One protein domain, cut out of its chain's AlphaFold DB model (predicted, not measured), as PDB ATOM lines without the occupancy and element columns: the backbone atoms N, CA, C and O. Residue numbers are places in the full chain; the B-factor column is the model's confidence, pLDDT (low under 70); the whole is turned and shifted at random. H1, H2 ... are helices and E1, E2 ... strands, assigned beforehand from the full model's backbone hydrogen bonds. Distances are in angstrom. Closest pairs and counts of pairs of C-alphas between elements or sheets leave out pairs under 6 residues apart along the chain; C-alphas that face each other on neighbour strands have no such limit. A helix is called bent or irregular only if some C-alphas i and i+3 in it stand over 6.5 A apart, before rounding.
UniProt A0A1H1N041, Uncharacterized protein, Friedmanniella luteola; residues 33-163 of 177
ATOM      1  N   VAL A  33       7.188   3.393 -88.271       95.50
ATOM      2  CA  VAL A  33       6.249   4.040 -89.190       95.50
ATOM      3  C   VAL A  33       6.878   4.188 -90.559       95.50
ATOM      4  O   VAL A  33       6.330   3.680 -91.533       95.50
ATOM      5  N   ALA A  34       8.045   4.820 -90.622       96.44
ATOM      6  CA  ALA A  34       8.785   4.993 -91.856       96.44
ATOM      7  C   ALA A  34      10.289   5.073 -91.586       96.44
ATOM      8  O   ALA A  34      10.723   5.527 -90.527       96.44
ATOM      9  N   TYR A  35      11.071   4.659 -92.573       96.25
ATOM     10  CA  TYR A  35      12.484   4.999 -92.689       96.25
ATOM     11  C   TYR A  35      12.616   6.114 -93.727       96.25
ATOM     12  O   TYR A  35      12.069   5.981 -94.824       96.25
ATOM     13  N   VAL A  36      13.317   7.192 -93.382       96.31
ATOM     14  CA  VAL A  36      13.531   8.366 -94.241       96.31
ATOM     15  C   VAL A  36      15.035   8.603 -94.323       96.31
ATOM     16  O   VAL A  36      15.621   9.211 -93.430       96.31
ATOM     17  N   GLY A  37      15.697   8.060 -95.344       91.00
ATOM     18  CA  GLY A  37      17.159   8.040 -95.408       91.00
ATOM     19  C   GLY A  37      17.774   7.358 -94.178       91.00
ATOM     20  O   GLY A  37      17.584   6.162 -93.956       91.00
ATOM     21  N   ASN A  38      18.508   8.123 -93.366       88.50
ATOM     22  CA  ASN A  38      19.113   7.661 -92.110       88.50
ATOM     23  C   ASN A  38      18.221   7.859 -90.867       88.50
ATOM     24  O   ASN A  38      18.593   7.411 -89.781       88.50
ATOM     25  N   ALA A  39      17.066   8.513 -91.005       95.00
ATOM     26  CA  ALA A  39      16.128   8.748 -89.920       95.00
ATOM     27  C   ALA A  39      15.072   7.638 -89.832       95.00
ATOM     28  O   ALA A  39      14.704   6.996 -90.820       95.00
ATOM     29  N   THR A  40      14.567   7.411 -88.621       96.06
ATOM     30  CA  THR A  40      13.474   6.468 -88.358       96.06
ATOM     31  C   THR A  40      12.344   7.199 -87.656       96.06
ATOM     32  O   THR A  40      12.538   7.729 -86.564       96.06
ATOM     33  N   ILE A  41      11.155   7.168 -88.255       96.06
ATOM     34  CA  ILE A  41       9.917   7.611 -87.621       96.06
ATOM     35  C   ILE A  41       9.319   6.409 -86.896       96.06
ATOM     36  O   ILE A  41       8.983   5.388 -87.504       96.06
ATOM     37  N   THR A  42       9.200   6.513 -85.579       95.88
ATOM     38  CA  THR A  42       8.686   5.453 -84.709       95.88
ATOM     39  C   THR A  42       7.201   5.627 -84.419       95.88
ATOM     40  O   THR A  42       6.643   6.721 -84.492       95.88
ATOM     41  N   GLN A  43       6.552   4.533 -84.026       94.81
ATOM     42  CA  GLN A  43       5.156   4.550 -83.607       94.81
ATOM     43  C   GLN A  43       4.933   5.471 -82.402       94.81
ATOM     44  O   GLN A  43       3.938   6.181 -82.369       94.81
ATOM     45  N   SER A  44       5.872   5.511 -81.451       93.62
ATOM     46  CA  SER A  44       5.743   6.381 -80.279       93.62
ATOM     47  C   SER A  44       5.780   7.864 -80.654       93.62
ATOM     48  O   SER A  44       5.003   8.640 -80.108       93.62
ATOM     49  N   GLN A  45       6.625   8.261 -81.613       94.44
ATOM     50  CA  GLN A  45       6.640   9.640 -82.117       94.44
ATOM     51  C   GLN A  45       5.319   9.995 -82.803       94.44
ATOM     52  O   GLN A  45       4.761  11.056 -82.536       94.44
ATOM     53  N   LEU A  46       4.778   9.087 -83.623       94.50
ATOM     54  CA  LEU A  46       3.472   9.288 -84.252       94.50
ATOM     55  C   LEU A  46       2.344   9.400 -83.213       94.50
ATOM     56  O   LEU A  46       1.485  10.266 -83.330       94.50
ATOM     57  N   GLU A  47       2.343   8.562 -82.178       92.94
ATOM     58  CA  GLU A  47       1.347   8.619 -81.099       92.94
ATOM     59  C   GLU A  47       1.436   9.923 -80.297       92.94
ATOM     60  O   GLU A  47       0.405  10.513 -79.969       92.94
ATOM     61  N   GLN A  48       2.649  10.403 -80.014       91.00
ATOM     62  CA  GLN A  48       2.867  11.690 -79.348       91.00
ATOM     63  C   GLN A  48       2.347  12.849 -80.201       91.00
ATOM     64  O   GLN A  48       1.596  13.680 -79.692       91.00
ATOM     65  N   ALA A  49       2.666  12.851 -81.497       92.19
ATOM     66  CA  ALA A  49       2.173  13.834 -82.455       92.19
ATOM     67  C   ALA A  49       0.640  13.853 -82.531       92.19
ATOM     68  O   ALA A  49       0.014  14.904 -82.380       92.19
ATOM     69  N   VAL A  50       0.021  12.682 -82.704       93.25
ATOM     70  CA  VAL A  50      -1.442  12.545 -82.752       93.25
ATOM     71  C   VAL A  50      -2.072  13.011 -81.443       93.25
ATOM     72  O   VAL A  50      -3.066  13.732 -81.470       93.25
ATOM     73  N   THR A  51      -1.492  12.660 -80.294       90.88
ATOM     74  CA  THR A  51      -1.998  13.093 -78.982       90.88
ATOM     75  C   THR A  51      -1.910  14.611 -78.827       90.88
ATOM     76  O   THR A  51      -2.870  15.246 -78.386       90.88
ATOM     77  N   GLY A  52      -0.784  15.201 -79.230       88.12
ATOM     78  CA  GLY A  52      -0.574  16.643 -79.197       88.12
ATOM     79  C   GLY A  52      -1.585  17.391 -80.051       88.12
ATOM     80  O   GLY A  52      -2.243  18.305 -79.557       88.12
ATOM     81  N   LEU A  53      -1.780  16.951 -81.294       90.06
ATOM     82  CA  LEU A  53      -2.760  17.537 -82.209       90.06
ATOM     83  C   LEU A  53      -4.197  17.331 -81.717       90.06
ATOM     84  O   LEU A  53      -4.985  18.273 -81.740       90.06
ATOM     85  N   SER A  54      -4.527  16.152 -81.182       89.38
ATOM     86  CA  SER A  54      -5.874  15.848 -80.668       89.38
ATOM     87  C   SER A  54      -6.318  16.816 -79.573       89.38
ATOM     88  O   SER A  54      -7.495  17.153 -79.497       89.38
ATOM     89  N   SER A  55      -5.383  17.307 -78.751       83.56
ATOM     90  CA  SER A  55      -5.684  18.257 -77.669       83.56
ATOM     91  C   SER A  55      -6.167  19.634 -78.146       83.56
ATOM     92  O   SER A  55      -6.617  20.443 -77.336       83.56
ATOM     93  N   THR A  56      -6.076  19.896 -79.451       81.19
ATOM     94  CA  THR A  56      -6.351  21.200 -80.069       81.19
ATOM     95  C   THR A  56      -7.562  21.192 -81.000       81.19
ATOM     96  O   THR A  56      -7.949  22.241 -81.514       81.19
ATOM     97  N   LEU A  57      -8.160  20.019 -81.222       84.88
ATOM     98  CA  LEU A  57      -9.252  19.848 -82.171       84.88
ATOM     99  C   LEU A  57     -10.583  20.362 -81.627       84.88
ATOM    100  O   LEU A  57     -10.865  20.297 -80.430       84.88
ATOM    101  N   GLN A  58     -11.425  20.837 -82.543       84.44
ATOM    102  CA  GLN A  58     -12.806  21.196 -82.235       84.44
ATOM    103  C   GLN A  58     -13.681  19.941 -82.121       84.44
ATOM    104  O   GLN A  58     -13.348  18.871 -82.640       84.44
ATOM    105  N   GLU A  59     -14.838  20.071 -81.466       84.25
ATOM    106  CA  GLU A  59     -15.831  18.994 -81.429       84.25
ATOM    107  C   GLU A  59     -16.205  18.542 -82.852       84.25
ATOM    108  O   GLU A  59     -16.448  19.357 -83.742       84.25
ATOM    109  N   GLY A  60     -16.249  17.224 -83.069       85.00
ATOM    110  CA  GLY A  60     -16.550  16.635 -84.379       85.00
ATOM    111  C   GLY A  60     -15.356  16.524 -85.334       85.00
ATOM    112  O   GLY A  60     -15.550  16.118 -86.481       85.00
ATOM    113  N   GLN A  61     -14.136  16.831 -84.883       88.25
ATOM    114  CA  GLN A  61     -12.898  16.604 -85.632       88.25
ATOM    115  C   GLN A  61     -12.061  15.475 -85.020       88.25
ATOM    116  O   GLN A  61     -12.083  15.239 -83.812       88.25
ATOM    117  N   THR A  62     -11.293  14.792 -85.866       90.56
ATOM    118  CA  THR A  62     -10.244  13.844 -85.472       90.56
ATOM    119  C   THR A  62      -8.934  14.196 -86.171       90.56
ATOM    120  O   THR A  62      -8.930  14.894 -87.185       90.56
ATOM    121  N   VAL A  63      -7.805  13.746 -85.623       90.56
ATOM    122  CA  VAL A  63      -6.501  13.912 -86.274       90.56
ATOM    123  C   VAL A  63      -6.448  12.980 -87.477       90.56
ATOM    124  O   VAL A  63      -6.701  11.783 -87.334       90.56
ATOM    125  N   SER A  64      -6.065  13.512 -88.636       91.31
ATOM    126  CA  SER A  64      -5.731  12.689 -89.795       91.31
ATOM    127  C   SER A  64      -4.354  12.074 -89.567       91.31
ATOM    128  O   SER A  64      -3.322  12.735 -89.699       91.31
ATOM    129  N   GLN A  65      -4.325  10.794 -89.191       90.75
ATOM    130  CA  GLN A  65      -3.069  10.080 -88.955       90.75
ATOM    131  C   GLN A  65      -2.182  10.069 -90.207       90.75
ATOM    132  O   GLN A  65      -0.962  10.157 -90.100       90.75
ATOM    133  N   GLU A  66      -2.794   9.998 -91.386       89.50
ATOM    134  CA  GLU A  66      -2.100  10.080 -92.666       89.50
ATOM    135  C   GLU A  66      -1.402  11.431 -92.846       89.50
ATOM    136  O   GLU A  66      -0.205  11.468 -93.132       89.50
ATOM    137  N   ALA A  67      -2.119  12.538 -92.639       91.06
ATOM    138  CA  ALA A  67      -1.551  13.872 -92.786       91.06
ATOM    139  C   ALA A  67      -0.403  14.112 -91.796       91.06
ATOM    140  O   ALA A  67       0.591  14.744 -92.150       91.06
ATOM    141  N   VAL A  68      -0.489  13.543 -90.589       94.12
ATOM    142  CA  VAL A  68       0.611  13.566 -89.615       94.12
ATOM    143  C   VAL A  68       1.815  12.772 -90.115       94.12
ATOM    144  O   VAL A  68       2.928  13.287 -90.089       94.12
ATOM    145  N   VAL A  69       1.621  11.548 -90.616       95.06
ATOM    146  CA  VAL A  69       2.720  10.751 -91.191       95.06
ATOM    147  C   VAL A  69       3.362  11.479 -92.375       95.06
ATOM    148  O   VAL A  69       4.587  11.518 -92.471       95.06
ATOM    149  N   ASN A  70       2.555  12.098 -93.239       94.50
ATOM    150  CA  ASN A  70       3.029  12.925 -94.346       94.50
ATOM    151  C   ASN A  70       3.872  14.100 -93.858       94.50
ATOM    152  O   ASN A  70       4.988  14.272 -94.343       94.50
ATOM    153  N   ALA A  71       3.377  14.868 -92.885       95.19
ATOM    154  CA  ALA A  71       4.116  15.981 -92.301       95.19
ATOM    155  C   ALA A  71       5.470  15.514 -91.751       95.19
ATOM    156  O   ALA A  71       6.494  16.053 -92.153       95.19
ATOM    157  N   MET A  72       5.490  14.447 -90.949       96.75
ATOM    158  CA  MET A  72       6.726  13.915 -90.364       96.75
ATOM    159  C   MET A  72       7.727  13.434 -91.428       96.75
ATOM    160  O   MET A  72       8.924  13.679 -91.309       96.75
ATOM    161  N   ILE A  73       7.268  12.755 -92.488       97.12
ATOM    162  CA  ILE A  73       8.150  12.334 -93.591       97.12
ATOM    163  C   ILE A  73       8.718  13.556 -94.317       97.12
ATOM    164  O   ILE A  73       9.921  13.614 -94.567       97.12
ATOM    165  N   GLN A  74       7.873  14.533 -94.648       95.81
ATOM    166  CA  GLN A  74       8.282  15.728 -95.387       95.81
ATOM    167  C   GLN A  74       9.208  16.629 -94.562       95.81
ATOM    168  O   GLN A  74      10.177  17.140 -95.118       95.81
ATOM    169  N   GLY A  75       8.978  16.760 -93.253       96.88
ATOM    170  CA  GLY A  75       9.881  17.444 -92.328       96.88
ATOM    171  C   GLY A  75      11.256  16.793 -92.304       96.88
ATOM    172  O   GLY A  75      12.253  17.452 -92.574       96.88
ATOM    173  N   GLN A  76      11.318  15.468 -92.136       97.75
ATOM    174  CA  GLN A  76      12.589  14.733 -92.164       97.75
ATOM    175  C   GLN A  76      13.327  14.859 -93.507       97.75
ATOM    176  O   GLN A  76      14.550  15.001 -93.533       97.75
ATOM    177  N   LEU A  77      12.613  14.839 -94.637       97.62
ATOM    178  CA  LEU A  77      13.217  15.099 -95.947       97.62
ATOM    179  C   LEU A  77      13.745  16.538 -96.035       97.62
ATOM    180  O   LEU A  77      14.862  16.746 -96.508       97.62
ATOM    181  N   ALA A  78      12.974  17.517 -95.561       97.62
ATOM    182  CA  ALA A  78      13.354  18.922 -95.558       97.62
ATOM    183  C   ALA A  78      14.585  19.182 -94.685       97.62
ATOM    184  O   ALA A  78      15.508  19.839 -95.152       97.62
ATOM    185  N   GLU A  79      14.657  18.616 -93.481       97.81
ATOM    186  CA  GLU A  79      15.822  18.720 -92.596       97.81
ATOM    187  C   GLU A  79      17.094  18.181 -93.261       97.81
ATOM    188  O   GLU A  79      18.141  18.831 -93.233       97.81
ATOM    189  N   GLN A  80      17.009  17.016 -93.910       97.38
ATOM    190  CA  GLN A  80      18.160  16.426 -94.595       97.38
ATOM    191  C   GLN A  80      18.590  17.259 -95.810       97.38
ATOM    192  O   GLN A  80      19.780  17.520 -95.984       97.38
ATOM    193  N   ILE A  81      17.635  17.724 -96.626       97.31
ATOM    194  CA  ILE A  81      17.920  18.627 -97.752       97.31
ATOM    195  C   ILE A  81      18.542  19.922 -97.234       97.31
ATOM    196  O   ILE A  81      19.519  20.410 -97.798       97.31
ATOM    197  N   ALA A  82      18.001  20.480 -96.155       98.00
ATOM    198  CA  ALA A  82      18.486  21.722 -95.590       98.00
ATOM    199  C   ALA A  82      19.931  21.586 -95.106       98.00
ATOM    200  O   ALA A  82      20.766  22.424 -95.445       98.00
ATOM    201  N   ALA A  83      20.246  20.495 -94.401       97.50
ATOM    202  CA  ALA A  83      21.602  20.190 -93.961       97.50
ATOM    203  C   ALA A  83      22.580  20.022 -95.138       97.50
ATOM    204  O   ALA A  83      23.702  20.516 -95.076       97.50
ATOM    205  N   GLU A  84      22.167  19.366 -96.225       96.88
ATOM    206  CA  GLU A  84      23.007  19.162 -97.416       96.88
ATOM    207  C   GLU A  84      23.208  20.431 -98.259       96.88
ATOM    208  O   GLU A  84      24.195  20.535 -98.991       96.88
ATOM    209  N   LYS A  85      22.267  21.381 -98.199       96.88
ATOM    210  CA  LYS A  85      22.281  22.632 -98.978       96.88
ATOM    211  C   LYS A  85      22.669  23.858 -98.146       96.88
ATOM    212  O   LYS A  85      22.498  24.978 -98.628       96.88
ATOM    213  N   ASP A  86      23.142  23.659 -96.914       97.44
ATOM    214  CA  ASP A  86      23.485  24.723 -95.961       97.44
ATOM    215  C   ASP A  86      22.334  25.732 -95.730       97.44
ATOM    216  O   ASP A  86      22.535  26.939 -95.565       97.44
ATOM    217  N   ILE A  87      21.093  25.238 -95.721       97.69
ATOM    218  CA  ILE A  87      19.899  26.017 -95.396       97.69
ATOM    219  C   ILE A  87      19.680  25.968 -93.883       97.69
ATOM    220  O   ILE A  87      19.463  24.911 -93.301       97.69
ATOM    221  N   ALA A  88      19.680  27.135 -93.241       96.81
ATOM    222  CA  ALA A  88      19.294  27.240 -91.841       96.81
ATOM    223  C   ALA A  88      17.771  27.089 -91.676       96.81
ATOM    224  O   ALA A  88      17.004  27.758 -92.373       96.81
ATOM    225  N   LEU A  89      17.367  26.250 -90.720       97.31
ATOM    226  CA  LEU A  89      15.993  26.098 -90.242       97.31
ATOM    227  C   LEU A  89      15.941  26.616 -88.803       97.31
ATOM    228  O   LEU A  89      16.362  25.930 -87.869       97.31
ATOM    229  N   THR A  90      15.527  27.870 -88.627       97.06
ATOM    230  CA  THR A  90      15.446  28.503 -87.302       97.06
ATOM    231  C   THR A  90      14.007  28.563 -86.813       97.06
ATOM    232  O   THR A  90      13.080  28.683 -87.609       97.06
ATOM    233  N   ASP A  91      13.811  28.555 -85.495       96.31
ATOM    234  CA  ASP A  91      12.475  28.712 -84.903       96.31
ATOM    235  C   ASP A  91      11.799  30.016 -85.342       96.31
ATOM    236  O   ASP A  91      10.602  30.030 -85.601       96.31
ATOM    237  N   ALA A  92      12.572  31.092 -85.519       96.19
ATOM    238  CA  ALA A  92      12.049  32.359 -86.020       96.19
ATOM    239  C   ALA A  92      11.529  32.249 -87.464       96.19
ATOM    240  O   ALA A  92      10.480  32.813 -87.774       96.19
ATOM    241  N   ASP A  93      12.229  31.515 -88.337       96.19
ATOM    242  CA  ASP A  93      11.780  31.282 -89.714       96.19
ATOM    243  C   ASP A  93      10.528  30.397 -89.746       96.19
ATOM    244  O   ASP A  93       9.589  30.680 -90.491       96.19
ATOM    245  N   ARG A  94      10.486  29.359 -88.902       97.44
ATOM    246  CA  ARG A  94       9.323  28.470 -88.764       97.44
ATOM    247  C   ARG A  94       8.100  29.242 -88.292       97.44
ATOM    248  O   ARG A  94       7.052  29.177 -88.929       97.44
ATOM    249  N   ASP A  95       8.249  30.032 -87.234       95.75
ATOM    250  CA  ASP A  95       7.179  30.875 -86.705       95.75
ATOM    251  C   ASP A  95       6.708  31.904 -87.744       95.75
ATOM    252  O   ASP A  95       5.506  32.134 -87.881       95.75
ATOM    253  N   ALA A  96       7.627  32.483 -88.525       95.19
ATOM    254  CA  ALA A  96       7.285  33.420 -89.594       95.19
ATOM    255  C   ALA A  96       6.485  32.757 -90.727       95.19
ATOM    256  O   ALA A  96       5.502  33.334 -91.194       95.19
ATOM    257  N   VAL A  97       6.865  31.545 -91.145       94.62
ATOM    258  CA  VAL A  97       6.124  30.761 -92.148       94.62
ATOM    259  C   VAL A  97       4.739  30.366 -91.636       94.62
ATOM    260  O   VAL A  97       3.761  30.397 -92.384       94.62
ATOM    261  N   LEU A  98       4.629  30.042 -90.350       94.31
ATOM    262  CA  LEU A  98       3.375  29.622 -89.735       94.31
ATOM    263  C   LEU A  98       2.438  30.783 -89.407       94.31
ATOM    264  O   LEU A  98       1.243  30.543 -89.273       94.31
ATOM    265  N   ALA A  99       2.925  32.021 -89.301       93.12
ATOM    266  CA  ALA A  99       2.152  33.159 -88.797       93.12
ATOM    267  C   ALA A  99       0.830  33.423 -89.547       93.12
ATOM    268  O   ALA A  99      -0.125  33.912 -88.944       93.12
ATOM    269  N   SER A 100       0.760  33.104 -90.844       84.50
ATOM    270  CA  SER A 100      -0.454  33.236 -91.667       84.50
ATOM    271  C   SER A 100      -1.185  31.912 -91.920       84.50
ATOM    272  O   SER A 100      -2.090  31.866 -92.750       84.50
ATOM    273  N   SER A 101      -0.761  30.829 -91.272       87.69
ATOM    274  CA  SER A 101      -1.322  29.489 -91.421       87.69
ATOM    275  C   SER A 101      -2.355  29.202 -90.334       87.69
ATOM    276  O   SER A 101      -2.207  29.627 -89.189       87.69
ATOM    277  N   GLU A 102      -3.340  28.365 -90.653       85.44
ATOM    278  CA  GLU A 102      -4.260  27.771 -89.668       85.44
ATOM    279  C   GLU A 102      -3.522  26.933 -88.604       85.44
ATOM    280  O   GLU A 102      -4.070  26.618 -87.551       85.44
ATOM    281  N   LEU A 103      -2.251  26.591 -88.853       87.62
ATOM    282  CA  LEU A 103      -1.389  25.866 -87.921       87.62
ATOM    283  C   LEU A 103      -0.710  26.771 -86.877       87.62
ATOM    284  O   LEU A 103      -0.133  26.245 -85.925       87.62
ATOM    285  N   ALA A 104      -0.769  28.103 -87.006       90.56
ATOM    286  CA  ALA A 104      -0.093  29.030 -86.087       90.56
ATOM    287  C   ALA A 104      -0.399  28.769 -84.594       90.56
ATOM    288  O   ALA A 104       0.538  28.764 -83.789       90.56
ATOM    289  N   PRO A 105      -1.659  28.495 -84.185       87.94
ATOM    290  CA  PRO A 105      -1.968  28.214 -82.782       87.94
ATOM    291  C   PRO A 105      -1.291  26.939 -82.259       87.94
ATOM    292  O   PRO A 105      -0.974  26.843 -81.074       87.94
ATOM    293  N   LEU A 106      -1.035  25.968 -83.139       88.00
ATOM    294  CA  LEU A 106      -0.469  24.667 -82.782       88.00
ATOM    295  C   LEU A 106       1.030  24.744 -82.470       88.00
ATOM    296  O   LEU A 106       1.527  23.952 -81.673       88.00
ATOM    297  N   ALA A 107       1.738  25.739 -83.012       89.94
ATOM    298  CA  ALA A 107       3.148  25.989 -82.695       89.94
ATOM    299  C   ALA A 107       3.379  26.341 -81.211       89.94
ATOM    300  O   ALA A 107       4.488  26.179 -80.696       89.94
ATOM    301  N   GLN A 108       2.331  26.802 -80.517       88.00
ATOM    302  CA  GLN A 108       2.352  27.134 -79.089       88.00
ATOM    303  C   GLN A 108       2.011  25.940 -78.186       88.00
ATOM    304  O   GLN A 108       2.122  26.040 -76.965       88.00
ATOM    305  N   VAL A 109       1.595  24.810 -78.762       86.38
ATOM    306  CA  VAL A 109       1.274  23.584 -78.029       86.38
ATOM    307  C   VAL A 109       2.499  22.674 -78.077       86.38
ATOM    308  O   VAL A 109       2.776  22.110 -79.134       86.38
ATOM    309  N   PRO A 110       3.234  22.471 -76.963       84.75
ATOM    310  CA  PRO A 110       4.507  21.745 -76.992       84.75
ATOM    311  C   PRO A 110       4.414  20.352 -77.624       84.75
ATOM    312  O   PRO A 110       5.332  19.923 -78.308       84.75
ATOM    313  N   ALA A 111       3.284  19.665 -77.433       78.50
ATOM    314  CA  ALA A 111       3.054  18.329 -77.974       78.50
ATOM    315  C   ALA A 111       2.721  18.300 -79.484       78.50
ATOM    316  O   ALA A 111       2.840  17.244 -80.096       78.50
ATOM    317  N   ALA A 112       2.292  19.417 -80.082       87.50
ATOM    318  CA  ALA A 112       1.962  19.524 -81.512       87.50
ATOM    319  C   ALA A 112       3.024  20.289 -82.319       87.50
ATOM    320  O   ALA A 112       3.099  20.145 -83.539       87.50
ATOM    321  N   ARG A 113       3.837  21.097 -81.631       92.44
ATOM    322  CA  ARG A 113       4.822  22.010 -82.214       92.44
ATOM    323  C   ARG A 113       5.760  21.327 -83.202       92.44
ATOM    324  O   ARG A 113       5.922  21.850 -84.292       92.44
ATOM    325  N   GLU A 114       6.315  20.167 -82.855       92.25
ATOM    326  CA  GLU A 114       7.265  19.447 -83.719       92.25
ATOM    327  C   GLU A 114       6.663  19.123 -85.095       92.25
ATOM    328  O   GLU A 114       7.230  19.485 -86.116       92.25
ATOM    329  N   VAL A 115       5.449  18.565 -85.151       93.75
ATOM    330  CA  VAL A 115       4.801  18.230 -86.438       93.75
ATOM    331  C   VAL A 115       4.433  19.471 -87.244       93.75
ATOM    332  O   VAL A 115       4.451  19.470 -88.472       93.75
ATOM    333  N   VAL A 116       4.085  20.557 -86.567       94.62
ATOM    334  CA  VAL A 116       3.790  21.830 -87.232       94.62
ATOM    335  C   VAL A 116       5.074  22.460 -87.780       94.62
ATOM    336  O   VAL A 116       5.058  23.091 -88.836       94.62
ATOM    337  N   TYR A 117       6.193  22.254 -87.091       97.00
ATOM    338  CA  TYR A 117       7.517  22.671 -87.530       97.00
ATOM    339  C   TYR A 117       8.025  21.824 -88.696       97.00
ATOM    340  O   TYR A 117       8.566  22.403 -89.631       97.00
ATOM    341  N   ASP A 118       7.731  20.523 -88.738       96.81
ATOM    342  CA  ASP A 118       7.987  19.676 -89.912       96.81
ATOM    343  C   ASP A 118       7.305  20.241 -91.176       96.81
ATOM    344  O   ASP A 118       7.897  20.312 -92.260       96.81
ATOM    345  N   VAL A 119       6.057  20.711 -91.038       95.44
ATOM    346  CA  VAL A 119       5.339  21.389 -92.128       95.44
ATOM    347  C   VAL A 119       6.050  22.686 -92.518       95.44
ATOM    348  O   VAL A 119       6.235  22.941 -93.711       95.44
ATOM    349  N   ALA A 120       6.467  23.498 -91.547       97.25
ATOM    350  CA  ALA A 120       7.184  24.742 -91.812       97.25
ATOM    351  C   ALA A 120       8.532  24.497 -92.510       97.25
ATOM    352  O   ALA A 120       8.841  25.183 -93.482       97.25
ATOM    353  N   ASP A 121       9.289  23.482 -92.098       98.12
ATOM    354  CA  ASP A 121      10.593  23.141 -92.670       98.12
ATOM    355  C   ASP A 121      10.469  22.756 -94.143       98.12
ATOM    356  O   ASP A 121      11.202  23.281 -94.987       98.12
ATOM    357  N   SER A 122       9.463  21.946 -94.491       95.75
ATOM    358  CA  SER A 122       9.173  21.622 -95.892       95.75
ATOM    359  C   SER A 122       8.885  22.870 -96.736       95.75
ATOM    360  O   SER A 122       9.387  22.999 -97.855       95.75
ATOM    361  N   GLN A 123       8.154  23.844 -96.183       95.44
ATOM    362  CA  GLN A 123       7.853  25.102 -96.863       95.44
ATOM    363  C   GLN A 123       9.087  26.000 -96.985       95.44
ATOM    364  O   GLN A 123       9.315  26.561 -98.055       95.44
ATOM    365  N   ILE A 124       9.903  26.120 -95.933       97.38
ATOM    366  CA  ILE A 124      11.130  26.930 -95.940       97.38
ATOM    367  C   ILE A 124      12.090  26.416 -97.013       97.38
ATOM    368  O   ILE A 124      12.612  27.199 -97.815       97.38
ATOM    369  N   VAL A 125      12.312  25.102 -97.060       97.88
ATOM    370  CA  VAL A 125      13.220  24.493 -98.038       97.88
ATOM    371  C   VAL A 125      12.666  24.639 -99.453       97.88
ATOM    372  O   VAL A 125      13.401  25.066-100.348       97.88
ATOM    373  N   ALA A 126      11.368  24.387 -99.658       96.50
ATOM    374  CA  ALA A 126      10.720  24.590-100.951       96.50
ATOM    375  C   ALA A 126      10.797  26.050-101.428       96.50
ATOM    376  O   ALA A 126      11.047  26.299-102.607       96.50
ATOM    377  N   GLN A 127      10.634  27.027-100.530       96.00
ATOM    378  CA  GLN A 127      10.758  28.451-100.854       96.00
ATOM    379  C   GLN A 127      12.194  28.840-101.224       96.00
ATOM    380  O   GLN A 127      12.390  29.644-102.136       96.00
ATOM    381  N   LYS A 128      13.202  28.276-100.549       97.00
ATOM    382  CA  LYS A 128      14.617  28.593-100.810       97.00
ATOM    383  C   LYS A 128      15.161  27.938-102.077       97.00
ATOM    384  O   LYS A 128      15.948  28.567-102.780       97.00
ATOM    385  N   LEU A 129      14.766  26.699-102.366       96.75
ATOM    386  CA  LEU A 129      15.225  25.968-103.555       96.75
ATOM    387  C   LEU A 129      14.360  26.235-104.793       96.75
ATOM    388  O   LEU A 129      14.843  26.121-105.918       96.75
ATOM    389  N   GLY A 130      13.089  26.582-104.589       96.38
ATOM    390  CA  GLY A 130      12.041  26.490-105.599       96.38
ATOM    391  C   GLY A 130      11.358  25.118-105.564       96.38
ATOM    392  O   GLY A 130      12.001  24.091-105.342       96.38
ATOM    393  N   ALA A 131      10.043  25.100-105.805       90.69
ATOM    394  CA  ALA A 131       9.214  23.901-105.659       90.69
ATOM    395  C   ALA A 131       9.693  22.720-106.525       90.69
ATOM    396  O   ALA A 131       9.802  21.605-106.022       90.69
ATOM    397  N   ASP A 132      10.047  22.962-107.791       94.12
ATOM    398  CA  ASP A 132      10.513  21.905-108.699       94.12
ATOM    399  C   ASP A 132      11.849  21.301-108.249       94.12
ATOM    400  O   ASP A 132      12.039  20.086-108.308       94.12
ATOM    401  N   ALA A 133      12.771  22.137-107.761       95.88
ATOM    402  CA  ALA A 133      14.059  21.678-107.254       95.88
ATOM    403  C   ALA A 133      13.890  20.878-105.956       95.88
ATOM    404  O   ALA A 133      14.522  19.839-105.789       95.88
ATOM    405  N   PHE A 134      12.998  21.316-105.066       94.94
ATOM    406  CA  PHE A 134      12.668  20.575-103.853       94.94
ATOM    407  C   PHE A 134      12.049  19.204-104.161       94.94
ATOM    408  O   PHE A 134      12.487  18.196-103.611       94.94
ATOM    409  N   LEU A 135      11.097  19.139-105.098       94.00
ATOM    410  CA  LEU A 135      10.510  17.870-105.542       94.00
ATOM    411  C   LEU A 135      11.545  16.949-106.201       94.00
ATOM    412  O   LEU A 135      11.515  15.740-105.971       94.00
ATOM    413  N   ALA A 136      12.478  17.498-106.981       95.56
ATOM    414  CA  ALA A 136      13.568  16.716-107.561       95.56
ATOM    415  C   ALA A 136      14.461  16.099-106.471       95.56
ATOM    416  O   ALA A 136      14.754  14.906-106.525       95.56
ATOM    417  N   GLU A 137      14.836  16.871-105.447       95.75
ATOM    418  CA  GLU A 137      15.606  16.366-104.302       95.75
ATOM    419  C   GLU A 137      14.846  15.269-103.537       95.75
ATOM    420  O   GLU A 137      15.427  14.240-103.192       95.75
ATOM    421  N   ILE A 138      13.540  15.442-103.317       94.94
ATOM    422  CA  ILE A 138      12.682  14.436-102.671       94.94
ATOM    423  C   ILE A 138      12.632  13.131-103.476       94.94
ATOM    424  O   ILE A 138      12.749  12.042-102.905       94.94
ATOM    425  N   ALA A 139      12.473  13.214-104.799       93.75
ATOM    426  CA  ALA A 139      12.329  12.041-105.659       93.75
ATOM    427  C   ALA A 139      13.541  11.092-105.570       93.75
ATOM    428  O   ALA A 139      13.379   9.870-105.655       93.75
ATOM    429  N   HIS A 140      14.737  11.649-105.348       91.69
ATOM    430  CA  HIS A 140      15.997  10.913-105.227       91.69
ATOM    431  C   HIS A 140      16.254  10.300-103.844       91.69
ATOM    432  O   HIS A 140      17.228   9.563-103.691       91.69
ATOM    433  N   ARG A 141      15.408  10.571-102.843       93.25
ATOM    434  CA  ARG A 141      15.594  10.063-101.478       93.25
ATOM    435  C   ARG A 141      14.910   8.722-101.258       93.25
ATOM    436  O   ARG A 141      13.805   8.460-101.744       93.25
ATOM    437  N   ASP A 142      15.566   7.890-100.459       93.25
ATOM    438  CA  ASP A 142      15.030   6.606-100.031       93.25
ATOM    439  C   ASP A 142      14.048   6.806 -98.877       93.25
ATOM    440  O   ASP A 142      14.422   7.208 -97.774       93.25
ATOM    441  N   VAL A 143      12.777   6.491 -99.130       95.62
ATOM    442  CA  VAL A 143      11.728   6.473 -98.109       95.62
ATOM    443  C   VAL A 143      11.019   5.132 -98.156       95.62
ATOM    444  O   VAL A 143      10.505   4.720 -99.196       95.62
ATOM    445  N   THR A 144      10.986   4.447 -97.018       94.56
ATOM    446  CA  THR A 144      10.251   3.191 -96.848       94.56
ATOM    447  C   THR A 144       9.156   3.395 -95.817       94.56
ATOM    448  O   THR A 144       9.446   3.545 -94.633       94.56
ATOM    449  N   LEU A 145       7.898   3.364 -96.254       94.25
ATOM    450  CA  LEU A 145       6.730   3.408 -95.375       94.25
ATOM    451  C   LEU A 145       6.327   1.995 -94.952       94.25
ATOM    452  O   LEU A 145       6.305   1.070 -95.767       94.25
ATOM    453  N   ASN A 146       5.974   1.825 -93.682       93.19
ATOM    454  CA  ASN A 146       5.350   0.594 -93.220       93.19
ATOM    455  C   ASN A 146       3.967   0.443 -93.891       93.19
ATOM    456  O   ASN A 146       3.127   1.328 -93.709       93.19
ATOM    457  N   PRO A 147       3.685  -0.674 -94.597       91.00
ATOM    458  CA  PRO A 147       2.449  -0.852 -95.365       91.00
ATOM    459  C   PRO A 147       1.149  -0.656 -94.578       91.00
ATOM    460  O   PRO A 147       0.109  -0.389 -95.174       91.00
ATOM    461  N   ARG A 148       1.182  -0.762 -93.240       89.88
ATOM    462  CA  ARG A 148       0.011  -0.476 -92.392       89.88
ATOM    463  C   ARG A 148      -0.470   0.978 -92.472       89.88
ATOM    464  O   ARG A 148      -1.606   1.240 -92.105       89.88
ATOM    465  N   TYR A 149       0.392   1.898 -92.906       89.75
ATOM    466  CA  TYR A 149       0.101   3.330 -93.029       89.75
ATOM    467  C   TYR A 149      -0.184   3.769 -94.467       89.75
ATOM    468  O   TYR A 149      -0.348   4.958 -94.709       89.75
ATOM    469  N   GLY A 150      -0.243   2.831 -95.416       89.44
ATOM    470  CA  GLY A 150      -0.572   3.112 -96.810       89.44
ATOM    471  C   GLY A 150       0.579   2.844 -97.777       89.44
ATOM    472  O   GLY A 150       1.457   2.016 -97.528       89.44
ATOM    473  N   VAL A 151       0.534   3.533 -98.918       89.81
ATOM    474  CA  VAL A 151       1.489   3.402-100.029       89.81
ATOM    475  C   VAL A 151       2.066   4.778-100.330       89.81
ATOM    476  O   VAL A 151       1.321   5.748-100.339       89.81
ATOM    477  N   LEU A 152       3.373   4.874-100.579       90.56
ATOM    478  CA  LEU A 152       4.011   6.141-100.945       90.56
ATOM    479  C   LEU A 152       3.923   6.422-102.445       90.56
ATOM    480  O   LEU A 152       4.147   5.530-103.266       90.56
ATOM    481  N   ASP A 153       3.712   7.689-102.785       90.25
ATOM    482  CA  ASP A 153       3.969   8.231-104.106       90.25
ATOM    483  C   ASP A 153       5.489   8.233-104.320       90.25
ATOM    484  O   ASP A 153       6.231   8.816-103.522       90.25
ATOM    485  N   PRO A 154       6.007   7.575-105.365       86.31
ATOM    486  CA  PRO A 154       7.445   7.446-105.544       86.31
ATOM    487  C   PRO A 154       8.137   8.765-105.914       86.31
ATOM    488  O   PRO A 154       9.346   8.860-105.696       86.31
ATOM    489  N   ALA A 155       7.423   9.755-106.457       88.06
ATOM    490  CA  ALA A 155       7.973  11.052-106.844       88.06
ATOM    491  C   ALA A 155       7.879  12.074-105.705       88.06
ATOM    492  O   ALA A 155       8.842  12.789-105.448       88.06
ATOM    493  N   GLN A 156       6.743  12.122-105.007       88.38
ATOM    494  CA  GLN A 156       6.486  13.106-103.950       88.38
ATOM    495  C   GLN A 156       6.813  12.591-102.544       88.38
ATOM    496  O   GLN A 156       6.915  13.384-101.610       88.38
ATOM    497  N   LYS A 157       6.973  11.271-102.380       91.88
ATOM    498  CA  LYS A 157       7.145  10.586-101.084       91.88
ATOM    499  C   LYS A 157       6.056  10.963-100.076       91.88
ATOM    500  O   LYS A 157       6.299  11.036 -98.874       91.88
ATOM    501  N   THR A 158       4.850  11.197-100.577       89.12
ATOM    502  CA  THR A 158       3.628  11.394 -99.799       89.12
ATOM    503  C   THR A 158       2.834  10.095 -99.779       89.12
ATOM    504  O   THR A 158       2.928   9.282-100.694       89.12
ATOM    505  N   VAL A 159       2.062   9.856 -98.728       86.00
ATOM    506  CA  VAL A 159       1.106   8.755 -98.659       86.00
ATOM    507  C   VAL A 159       0.007   9.010 -99.696       86.00
ATOM    508  O   VAL A 159      -0.574  10.089 -99.750       86.00
ATOM    509  N   VAL A 160      -0.245   8.025-100.557       76.44
ATOM    510  CA  VAL A 160      -1.250   8.072-101.622       76.44
ATOM    511  C   VAL A 160      -2.602   7.693-101.038       76.44
ATOM    512  O   VAL A 160      -3.013   6.533-101.103       76.44
ATOM    513  N   THR A 161      -3.318   8.679-100.515       59.81
ATOM    514  CA  THR A 161      -4.749   8.576-100.216       59.81
ATOM    515  C   THR A 161      -5.427   9.922-100.494       59.81
ATOM    516  O   THR A 161      -4.838  10.992-100.409       59.81
ATOM    517  N   GLY A 162      -6.660   9.876-101.003       53.59
ATOM    518  CA  GLY A 162      -7.278  10.995-101.729       53.59
ATOM    519  C   GLY A 162      -7.851  12.133-100.879       53.59
ATOM    520  O   GLY A 162      -8.801  12.772-101.333       53.59
ATOM    521  N   GLN A 163      -7.396  12.358 -99.644       54.41
ATOM    522  CA  GLN A 163      -8.183  13.106 -98.658       54.41
ATOM    523  C   GLN A 163      -7.338  14.092 -97.840       54.41
ATOM    524  O   GLN A 163      -7.059  13.872 -96.674       54.41
TER     525      GLN A 163
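This is residues 33 to 163 of the 177 residues of an uncharacterized protein of Friedmanniella luteola (UniProt A0A1H1N041). Two long helices, H2 and H5, cross as an X and make the core; a small sheet, E2 E1 E4, covers the side of H2 away from H5, and the short helices H3 and H4 pack on the far side of H5. H1 packs on both long helices near their beginnings, and H6 forms a corner with H5 at that helix's last residues. The printed part has 131 residues, with six named helices and four named strands in the order E1 E2 H1 E3 H2 H3 H4 H5 H6 E4; the sheet runs E2 E1 E4, all antiparallel, and the class is mostly helix. The whole is compact and rounded, with a radius of gyration of the C-alphas of 14.2 A and spans of 40 by 36 by 25 A.

Find C-alpha 33 at (6.249, 4.040, -89.190), where E1, residues 33 to 36, begins. E2 is residues 39 to 42, and H1, residues 43 to 54, follows it directly and is 16.1 A long. E3 is residues 61 to 63. At C-alpha 65, (-3.069, 10.080, -88.955), H2 begins; it takes residues 65 to 84 over 28.9 A. Next come H3, residues 91 to 98, 10.3 A, and H4, residues 104 to 108. H5, residues 110 to 129, is 29.0 A long; it is irregular, with C-alphas 111 and 114 standing 7.2 A apart, and has a kink of 26 degrees near residue 117. H6, residues 131 to 139, measures 12.3 A, and E4, residues 143 to 145, ends at C-alpha 145, (6.730, 3.408, -95.375).

Start with the hairpin of E1 and E2, antiparallel at 174 degrees, where N 41 and O 34 are 2.8 A apart and N 39 and O 36 are 2.9 A apart, within hydrogen-bond range. E1 is the inner strand; beside it E4 is antiparallel, also at 174 degrees, with N 35 and O 144 at 2.9 A. H2 is on one face of this sheet, two layers of helix and strands, at a height over the sheet of 9.3 A. It lies over E1 and, only just, with 3 C-alphas, over E2, and runs along the strands, at 17 degrees to E1 on the local plane. H1 only grazes the sheet, with residues 43 to 46. Look next at the hub, H5, which touches five helices. It touches H2 at Gly 75 and Asp 118, the closest C-alphas, 3.8 A apart, at a steep tilt of 51 degrees, the same way. Its residues 110 to 115 touch H1, about perpendicular at 81 degrees, with the C-alphas of Gly 52 and Ala 111 closest at 4.2 A. Its residues 117 to 124 touch H3, about perpendicular at 82 degrees, with Arg 94 and Ala 120 closest at 5.3 A between C-alphas. H4 and H5 touch only at the corner, the closest C-alphas being those of Ala 107 and Arg 113, 4.3 A. H5 and H6 only just touch, with 3 pairs of C-alphas within 8 A, and only at the corner; the closest are Ala 126 and Phe 134, 5.3 A. E3 pairs with no named strand. In H1, H2, H3 and H6 every O i to N i+4 pair is within hydrogen-bond range; H5 has 14 of 16, and H4 has 0 of 1 but 2 of 2 O i to N i+3 pairs.

The two C-alphas farthest apart are those of Gly 60 and Asp 86, 42.5 A. The printed part has no cut, and no link between named elements is long. Residues 146 to 163 hold no named element; their C-alphas lie 10 to 18 A from the mean of the C-alphas. The mean pLDDT of the printed part is 91.9, and in this predicted model residues 161 to 163 are under 70.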